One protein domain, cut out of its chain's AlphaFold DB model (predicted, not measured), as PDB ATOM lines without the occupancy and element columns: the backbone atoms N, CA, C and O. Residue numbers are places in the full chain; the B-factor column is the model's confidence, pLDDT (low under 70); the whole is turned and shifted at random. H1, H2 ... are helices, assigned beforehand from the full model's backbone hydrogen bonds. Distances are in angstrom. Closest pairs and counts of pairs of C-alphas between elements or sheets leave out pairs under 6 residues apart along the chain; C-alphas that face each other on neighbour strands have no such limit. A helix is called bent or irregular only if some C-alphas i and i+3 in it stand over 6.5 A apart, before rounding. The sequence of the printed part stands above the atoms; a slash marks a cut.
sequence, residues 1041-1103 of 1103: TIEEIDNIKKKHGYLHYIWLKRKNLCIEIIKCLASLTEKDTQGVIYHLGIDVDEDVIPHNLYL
ATOM      1  N   THR A1041      17.046 -43.909 -24.099       79.38
ATOM      2  CA  THR A1041      15.681 -44.446 -24.130       79.38
ATOM      3  C   THR A1041      15.065 -44.464 -22.728       79.38
ATOM      4  O   THR A1041      15.765 -44.442 -21.713       79.38
ATOM      5  N   ILE A1042      13.733 -44.540 -22.651       79.44
ATOM      6  CA  ILE A1042      13.005 -44.642 -21.374       79.44
ATOM      7  C   ILE A1042      13.437 -45.908 -20.610       79.44
ATOM      8  O   ILE A1042      13.652 -45.863 -19.400       79.44
ATOM      9  N   GLU A1043      13.657 -47.012 -21.328       81.69
ATOM     10  CA  GLU A1043      14.135 -48.280 -20.770       81.69
ATOM     11  C   GLU A1043      15.555 -48.176 -20.199       81.69
ATOM     12  O   GLU A1043      15.821 -48.694 -19.114       81.69
ATOM     13  N   GLU A1044      16.474 -47.481 -20.876       85.44
ATOM     14  CA  GLU A1044      17.817 -47.216 -20.346       85.44
ATOM     15  C   GLU A1044      17.764 -46.326 -19.105       85.44
ATOM     16  O   GLU A1044      18.422 -46.639 -18.115       85.44
ATOM     17  N   ILE A1045      16.942 -45.271 -19.113       84.25
ATOM     18  CA  ILE A1045      16.733 -44.389 -17.955       84.25
ATOM     19  C   ILE A1045      16.223 -45.192 -16.753       84.25
ATOM     20  O   ILE A1045      16.767 -45.068 -15.654       84.25
ATOM     21  N   ASP A1046      15.221 -46.052 -16.934       86.88
ATOM     22  CA  ASP A1046      14.671 -46.850 -15.837       86.88
ATOM     23  C   ASP A1046      15.605 -47.988 -15.406       86.88
ATOM     24  O   ASP A1046      15.669 -48.310 -14.218       86.88
ATOM     25  N   ASN A1047      16.406 -48.551 -16.313       90.38
ATOM     26  CA  ASN A1047      17.480 -49.478 -15.956       90.38
ATOM     27  C   ASN A1047      18.615 -48.785 -15.182       90.38
ATOM     28  O   ASN A1047      19.160 -49.381 -14.252       90.38
ATOM     29  N   ILE A1048      18.944 -47.529 -15.500       89.06
ATOM     30  CA  ILE A1048      19.887 -46.703 -14.732       89.06
ATOM     31  C   ILE A1048      19.314 -46.408 -13.341       89.06
ATOM     32  O   ILE A1048      20.003 -46.663 -12.355       89.06
ATOM     33  N   LYS A1049      18.045 -45.984 -13.223       89.38
ATOM     34  CA  LYS A1049      17.371 -45.784 -11.921       89.38
ATOM     35  C   LYS A1049      17.355 -47.060 -11.074       89.38
ATOM     36  O   LYS A1049      17.697 -47.005  -9.896       89.38
ATOM     37  N   LYS A1050      17.004 -48.212 -11.661       91.38
ATOM     38  CA  LYS A1050      16.999 -49.522 -10.977       91.38
ATOM     39  C   LYS A1050      18.397 -49.900 -10.479       91.38
ATOM     40  O   LYS A1050      18.542 -50.278  -9.320       91.38
ATOM     41  N   LYS A1051      19.431 -49.747 -11.318       91.56
ATOM     42  CA  LYS A1051      20.834 -49.984 -10.931       91.56
ATOM     43  C   LYS A1051      21.287 -49.027  -9.826       91.56
ATOM     44  O   LYS A1051      21.867 -49.486  -8.849       91.56
ATOM     45  N   HIS A1052      20.976 -47.736  -9.936       90.69
ATOM     46  CA  HIS A1052      21.296 -46.730  -8.923       90.69
ATOM     47  C   HIS A1052      20.626 -47.041  -7.576       90.69
ATOM     48  O   HIS A1052      21.306 -47.110  -6.558       90.69
ATOM     49  N   GLY A1053      19.316 -47.320  -7.567       89.75
ATOM     50  CA  GLY A1053      18.581 -47.695  -6.356       89.75
ATOM     51  C   GLY A1053      19.100 -48.983  -5.709       89.75
ATOM     52  O   GLY A1053      19.243 -49.042  -4.491       89.75
ATOM     53  N   TYR A1054      19.459 -49.991  -6.510       92.75
ATOM     54  CA  TYR A1054      20.073 -51.232  -6.024       92.75
ATOM     55  C   TYR A1054      21.468 -51.005  -5.416       92.75
ATOM     56  O   TYR A1054      21.759 -51.522  -4.336       92.75
ATOM     57  N   LEU A1055      22.315 -50.202  -6.069       92.12
ATOM     58  CA  LEU A1055      23.637 -49.831  -5.556       92.12
ATOM     59  C   LEU A1055      23.528 -49.019  -4.260       92.12
ATOM     60  O   LEU A1055      24.225 -49.329  -3.299       92.12
ATOM     61  N   HIS A1056      22.612 -48.049  -4.202       88.81
ATOM     62  CA  HIS A1056      22.352 -47.240  -3.011       88.81
ATOM     63  C   HIS A1056      21.812 -48.088  -1.846       88.81
ATOM     64  O   HIS A1056      22.298 -47.969  -0.725       88.81
ATOM     65  N   TYR A1057      20.887 -49.020  -2.106       90.94
ATOM     66  CA  TYR A1057      20.416 -49.986  -1.106       90.94
ATOM     67  C   TYR A1057      21.552 -50.878  -0.574       90.94
ATOM     68  O   TYR A1057      21.648 -51.100   0.635       90.94
ATOM     69  N   ILE A1058      22.443 -51.366  -1.445       90.75
ATOM     70  CA  ILE A1058      23.603 -52.168  -1.029       90.75
ATOM     71  C   ILE A1058      24.610 -51.338  -0.230       90.75
ATOM     72  O   ILE A1058      25.116 -51.834   0.777       90.75
ATOM     73  N   TRP A1059      24.890 -50.100  -0.643       89.25
ATOM     74  CA  TRP A1059      25.740 -49.167   0.100       89.25
ATOM     75  C   TRP A1059      25.172 -48.913   1.499       89.25
ATOM     76  O   TRP A1059      25.857 -49.202   2.476       89.25
ATOM     77  N   LEU A1060      23.900 -48.519   1.612       88.31
ATOM     78  CA  LEU A1060      23.244 -48.262   2.896       88.31
ATOM     79  C   LEU A1060      23.230 -49.509   3.793       88.31
ATOM     80  O   LEU A1060      23.566 -49.432   4.973       88.31
ATOM     81  N   LYS A1061      22.919 -50.687   3.236       91.19
ATOM     82  CA  LYS A1061      22.936 -51.951   3.988       91.19
ATOM     83  C   LYS A1061      24.339 -52.316   4.483       91.19
ATOM     84  O   LYS A1061      24.478 -52.776   5.613       91.19
ATOM     85  N   ARG A1062      25.379 -52.112   3.666       91.44
ATOM     86  CA  ARG A1062      26.779 -52.342   4.063       91.44
ATOM     87  C   ARG A1062      27.240 -51.327   5.106       91.44
ATOM     88  O   ARG A1062      27.823 -51.742   6.101       91.44
ATOM     89  N   LYS A1063      26.927 -50.041   4.919       87.75
ATOM     90  CA  LYS A1063      27.213 -48.955   5.866       87.75
ATOM     91  C   LYS A1063      26.597 -49.244   7.234       87.75
ATOM     92  O   LYS A1063      27.314 -49.211   8.228       87.75
ATOM     93  N   ASN A1064      25.318 -49.613   7.281       89.19
ATOM     94  CA  ASN A1064      24.635 -49.951   8.532       89.19
ATOM     95  C   ASN A1064      25.301 -51.143   9.236       89.19
ATOM     96  O   ASN A1064      25.639 -51.022  10.408       89.19
ATOM     97  N   LEU A1065      25.588 -52.238   8.519       91.19
ATOM     98  CA  LEU A1065      26.291 -53.399   9.085       91.19
ATOM     99  C   LEU A1065      27.701 -53.048   9.595       91.19
ATOM    100  O   LEU A1065      28.101 -53.512  10.659       91.19
ATOM    101  N   CYS A1066      28.453 -52.209   8.877       89.19
ATOM    102  CA  CYS A1066      29.769 -51.751   9.334       89.19
ATOM    103  C   CYS A1066      29.647 -50.889  10.598       89.19
ATOM    104  O   CYS A1066      30.379 -51.116  11.556       89.19
ATOM    105  N   ILE A1067      28.689 -49.958  10.644       87.19
ATOM    106  CA  ILE A1067      28.414 -49.114  11.817       87.19
ATOM    107  C   ILE A1067      27.929 -49.951  13.013       87.19
ATOM    108  O   ILE A1067      28.292 -49.651  14.146       87.19
ATOM    109  N   GLU A1068      27.145 -51.008  12.795       89.38
ATOM    110  CA  GLU A1068      26.745 -51.965  13.837       89.38
ATOM    111  C   GLU A1068      27.954 -52.736  14.386       89.38
ATOM    112  O   GLU A1068      28.128 -52.806  15.602       89.38
ATOM    113  N   ILE A1069      28.844 -53.234  13.520       89.81
ATOM    114  CA  ILE A1069      30.093 -53.895  13.936       89.81
ATOM    115  C   ILE A1069      30.997 -52.920  14.708       89.81
ATOM    116  O   ILE A1069      31.503 -53.273  15.772       89.81
ATOM    117  N   ILE A1070      31.150 -51.681  14.234       88.44
ATOM    118  CA  ILE A1070      31.903 -50.613  14.913       88.44
ATOM    119  C   ILE A1070      31.293 -50.296  16.286       88.44
ATOM    120  O   ILE A1070      32.032 -50.160  17.256       88.44
ATOM    121  N   LYS A1071      29.960 -50.237  16.407       87.94
ATOM    122  CA  LYS A1071      29.259 -50.059  17.693       87.94
ATOM    123  C   LYS A1071      29.490 -51.230  18.648       87.94
ATOM    124  O   LYS A1071      29.691 -50.995  19.834       87.94
ATOM    125  N   CYS A1072      29.517 -52.465  18.151       87.81
ATOM    126  CA  CYS A1072      29.866 -53.639  18.952       87.81
ATOM    127  C   CYS A1072      31.342 -53.635  19.390       87.81
ATOM    128  O   CYS A1072      31.652 -54.025  20.509       87.81
ATOM    129  N   LEU A1073      32.267 -53.158  18.552       86.56
ATOM    130  CA  LEU A1073      33.671 -52.979  18.942       86.56
ATOM    131  C   LEU A1073      33.839 -51.837  19.961       86.56
ATOM    132  O   LEU A1073      34.610 -51.975  20.910       86.56
ATOM    133  N   ALA A1074      33.077 -50.750  19.820       87.50
ATOM    134  CA  ALA A1074      33.022 -49.645  20.778       87.50
ATOM    135  C   ALA A1074      32.374 -50.040  22.120       87.50
ATOM    136  O   ALA A1074      32.722 -49.479  23.149       87.50
ATOM    137  N   SER A1075      31.472 -51.029  22.159       86.75
ATOM    138  CA  SER A1075      30.940 -51.563  23.427       86.75
ATOM    139  C   SER A1075      31.837 -52.622  24.083       86.75
ATOM    140  O   SER A1075      31.669 -52.911  25.266       86.75
ATOM    141  N   LEU A1076      32.797 -53.183  23.339       84.75
ATOM    142  CA  LEU A1076      33.815 -54.128  23.822       84.75
ATOM    143  C   LEU A1076      35.171 -53.464  24.125       84.75
ATOM    144  O   LEU A1076      36.116 -54.150  24.518       84.75
ATOM    145  N   THR A1077      35.290 -52.149  23.941       81.19
ATOM    146  CA  THR A1077      36.500 -51.365  24.226       81.19
ATOM    147  C   THR A1077      36.139 -50.098  25.000       81.19
ATOM    148  O   THR A1077      34.997 -49.662  24.999       81.19
ATOM    149  N   GLU A1078      37.109 -49.464  25.660       81.62
ATOM    150  CA  GLU A1078      36.896 -48.199  26.388       81.62
ATOM    151  C   GLU A1078      36.868 -46.976  25.443       81.62
ATOM    152  O   GLU A1078      37.372 -45.904  25.778       81.62
ATOM    153  N   LYS A1079      36.352 -47.140  24.216       81.00
ATOM    154  CA  LYS A1079      36.418 -46.142  23.139       81.00
ATOM    155  C   LYS A1079      35.053 -45.908  22.514       81.00
ATOM    156  O   LYS A1079      34.277 -46.834  22.312       81.00
ATOM    157  N   ASP A1080      34.786 -44.658  22.167       84.81
ATOM    158  CA  ASP A1080      33.592 -44.276  21.427       84.81
ATOM    159  C   ASP A1080      33.653 -44.770  19.966       84.81
ATOM    160  O   ASP A1080      34.699 -45.181  19.456       84.81
ATOM    161  N   THR A1081      32.526 -44.699  19.255       81.25
ATOM    162  CA  THR A1081      32.450 -45.151  17.859       81.25
ATOM    163  C   THR A1081      33.381 -44.389  16.918       81.25
ATOM    164  O   THR A1081      33.908 -45.003  15.994       81.25
ATOM    165  N   GLN A1082      33.619 -43.093  17.145       82.56
ATOM    166  CA  GLN A1082      34.509 -42.293  16.301       82.56
ATOM    167  C   GLN A1082      35.978 -42.598  16.613       82.56
ATOM    168  O   GLN A1082      36.782 -42.750  15.694       82.56
ATOM    169  N   GLY A1083      36.321 -42.794  17.890       82.75
ATOM    170  CA  GLY A1083      37.622 -43.314  18.306       82.75
ATOM    171  C   GLY A1083      37.936 -44.684  17.693       82.75
ATOM    172  O   GLY A1083      39.054 -44.899  17.224       82.75
ATOM    173  N   VAL A1084      36.964 -45.602  17.634       84.19
ATOM    174  CA  VAL A1084      37.128 -46.910  16.964       84.19
ATOM    175  C   VAL A1084      37.338 -46.753  15.453       84.19
ATOM    176  O   VAL A1084      38.261 -47.364  14.920       84.19
ATOM    177  N   ILE A1085      36.554 -45.906  14.774       86.25
ATOM    178  CA  ILE A1085      36.718 -45.589  13.340       86.25
ATOM    179  C   ILE A1085      38.132 -45.062  13.051       86.25
ATOM    180  O   ILE A1085      38.848 -45.626  12.220       86.25
ATOM    181  N   TYR A1086      38.568 -44.049  13.804       86.88
ATOM    182  CA  TYR A1086      39.882 -43.421  13.655       86.88
ATOM    183  C   TYR A1086      41.037 -44.400  13.919       86.88
ATOM    184  O   TYR A1086      41.995 -44.460  13.153       86.88
ATOM    185  N   HIS A1087      40.948 -45.218  14.974       84.44
ATOM    186  CA  HIS A1087      41.995 -46.194  15.300       84.44
ATOM    187  C   HIS A1087      42.058 -47.401  14.355       84.44
ATOM    188  O   HIS A1087      43.101 -48.051  14.301       84.44
ATOM    189  N   LEU A1088      40.979 -47.707  13.631       84.81
ATOM    190  CA  LEU A1088      40.962 -48.740  12.592       84.81
ATOM    191  C   LEU A1088      41.325 -48.199  11.199       84.81
ATOM    192  O   LEU A1088      41.500 -49.002  10.286       84.81
ATOM    193  N   GLY A1089      41.450 -46.876  11.029       84.62
ATOM    194  CA  GLY A1089      41.715 -46.253   9.728       84.62
ATOM    195  C   GLY A1089      40.564 -46.447   8.739       84.62
ATOM    196  O   GLY A1089      40.802 -46.793   7.585       84.62
ATOM    197  N   ILE A1090      39.320 -46.310   9.211       85.81
ATOM    198  CA  ILE A1090      38.117 -46.435   8.381       85.81
ATOM    199  C   ILE A1090      37.678 -45.036   7.944       85.81
ATOM    200  O   ILE A1090      37.257 -44.241   8.781       85.81
ATOM    201  N   ASP A1091      37.731 -44.756   6.644       85.38
ATOM    202  CA  ASP A1091      37.204 -43.511   6.076       85.38
ATOM    203  C   ASP A1091      35.660 -43.511   6.093       85.38
ATOM    204  O   ASP A1091      35.018 -44.543   5.853       85.38
ATOM    205  N   VAL A1092      35.045 -42.358   6.360       79.81
ATOM    206  CA  VAL A1092      33.588 -42.155   6.314       79.81
ATOM    207  C   VAL A1092      33.197 -41.583   4.943       79.81
ATOM    208  O   VAL A1092      34.023 -41.023   4.225       79.81
ATOM    209  N   ASP A1093      31.927 -41.696   4.535       75.69
ATOM    210  CA  ASP A1093      31.481 -41.153   3.239       75.69
ATOM    211  C   ASP A1093      31.765 -39.643   3.088       75.69
ATOM    212  O   ASP A1093      31.987 -39.181   1.976       75.69
ATOM    213  N   GLU A1094      31.809 -38.889   4.192       71.06
ATOM    214  CA  GLU A1094      32.142 -37.454   4.214       71.06
ATOM    215  C   GLU A1094      33.616 -37.170   3.860       71.06
ATOM    216  O   GLU A1094      33.912 -36.102   3.323       71.06
ATOM    217  N   ASP A1095      34.515 -38.135   4.093       69.44
ATOM    218  CA  ASP A1095      35.938 -38.069   3.733       69.44
ATOM    219  C   ASP A1095      36.176 -38.469   2.262       69.44
ATOM    220  O   ASP A1095      37.112 -37.993   1.615       69.44
ATOM    221  N   VAL A1096      35.322 -39.349   1.721       68.25
ATOM    222  CA  VAL A1096      35.494 -39.988   0.400       68.25
ATOM    223  C   VAL A1096      34.641 -39.340  -0.700       68.25
ATOM    224  O   VAL A1096      35.027 -39.370  -1.871       68.25
ATOM    225  N   ILE A1097      33.486 -38.756  -0.364       72.31
ATOM    226  CA  ILE A1097      32.561 -38.130  -1.319       72.31
ATOM    227  C   ILE A1097      32.718 -36.599  -1.268       72.31
ATOM    228  O   ILE A1097      32.330 -35.960  -0.286       72.31
ATOM    229  N   PRO A1098      33.231 -35.963  -2.342       67.44
ATOM    230  CA  PRO A1098      33.315 -34.511  -2.442       67.44
ATOM    231  C   PRO A1098      31.983 -33.804  -2.148       67.44
ATOM    232  O   PRO A1098      30.944 -34.144  -2.715       67.44
ATOM    233  N   HIS A1099      32.016 -32.766  -1.306       59.47
ATOM    234  CA  HIS A1099      30.819 -32.042  -0.848       59.47
ATOM    235  C   HIS A1099      29.955 -31.447  -1.982       59.47
ATOM    236  O   HIS A1099      28.767 -31.202  -1.790       59.47
ATOM    237  N   ASN A1100      30.513 -31.242  -3.180       63.16
ATOM    238  CA  ASN A1100      29.773 -30.791  -4.364       63.16
ATOM    239  C   ASN A1100      28.931 -31.889  -5.050       63.16
ATOM    240  O   ASN A1100      28.308 -31.601  -6.068       63.16
ATOM    241  N   LEU A1101      28.923 -33.120  -4.524       59.00
ATOM    242  CA  LEU A1101      28.069 -34.236  -4.957       59.00
ATOM    243  C   LEU A1101      26.937 -34.558  -3.958       59.00
ATOM    244  O   LEU A1101      26.167 -35.487  -4.190       59.00
ATOM    245  N   TYR A1102      26.824 -33.790  -2.868       54.50
ATOM    246  CA  TYR A1102      25.724 -33.854  -1.892       54.50
ATOM    247  C   TYR A1102      24.619 -32.798  -2.141       54.50
ATOM    248  O   TYR A1102      23.713 -32.657  -1.319       54.50
ATOM    249  N   LEU A1103      24.705 -32.053  -3.254       32.75
ATOM    250  CA  LEU A1103      23.785 -30.988  -3.688       32.75
ATOM    251  C   LEU A1103      23.028 -31.386  -4.965       32.75
ATOM    252  O   LEU A1103      21.825 -31.054  -5.033       32.75
TER     253      LEU A1103
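AT A GLANCE: This is residues 1041 to 1103 of the 1103 residues of the protein "Tat binding protein 1(TBP-1)-interacting protein, putative" of Plasmodium gallinaceum (UniProt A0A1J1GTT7). One long, straight helix, H1, makes the length of the domain, and at its last end the chain turns back over a short helix, H2, set crosswise to H1 there. From H2 a thin strand-free tail with the very short helix H3 folds back in the direction of the first end of H1 without reaching it, and residues 1041 to 1062, of which 1042 to 1062 belong to H1, stick out as a bare arm. The printed part has 63 residues with three named helices, in the order H1, H2, H3 along the chain, and no named strand; the class is all helix. The whole is only just extended, close to loose, with a radius of gyration of the C-alphas of 16.2 A, and its outline is a rod that spans 55 by 24 by 15 A.

HOW THE PARTS SIT: H1, residues 1042 to 1075, is the longest helix, with 34 residues. H2, residues 1081 to 1088, touches H1, which meets it with residues 1070 to 1074 alone. The closest C-alphas of the two are those of Ala 1074 and Thr 1081, 5.4 A apart. Their lines stand about perpendicular, at 87 degrees, and their centres are 21.4 A apart. H3, residues 1093 to 1096, touches no helix: it is apart from H1 and apart from H2. In H1 and H2 every O i to N i+4 pair is within hydrogen-bond range. H3 is too short for such a pair, and its one O i to N i+3 pair is within range.

IN THESE COORDINATES: H1 measures 48.8 A from its first C-alpha, that of Ile 1042 at (13.005, -44.642, -21.374), to its last, that of Ser 1075 at (30.940, -51.563, 23.427). H2, from Thr 1081 to Leu 1088, measures 10.6 A. H3, from Asp 1093 to Val 1096, measures 5.1 A and ends at C-alpha 1096, (35.494, -39.988, 0.400). No helix is bent.

THE WHOLE: The two C-alphas farthest apart are those of Thr 1041 and Glu 1078, at 54.9 A, while the first and last printed C-alphas, of Thr 1041 and Leu 1103, are 25.8 A apart. Residues 1041 to 1062 and residues 1095 to 1101 stand free. Without them the body has 34 residues and spans 37 by 18 by 12 A. The links from H1 to H2 and from H2 to H3 are both tight, with 5 and 4 residues. The printed part has no cut and ends at Leu 1103, the chain's last residue. The mean pLDDT of the printed part is 82.7, and confidence is low, under 70, at residues 1095 to 1096 and 1098 to 1103.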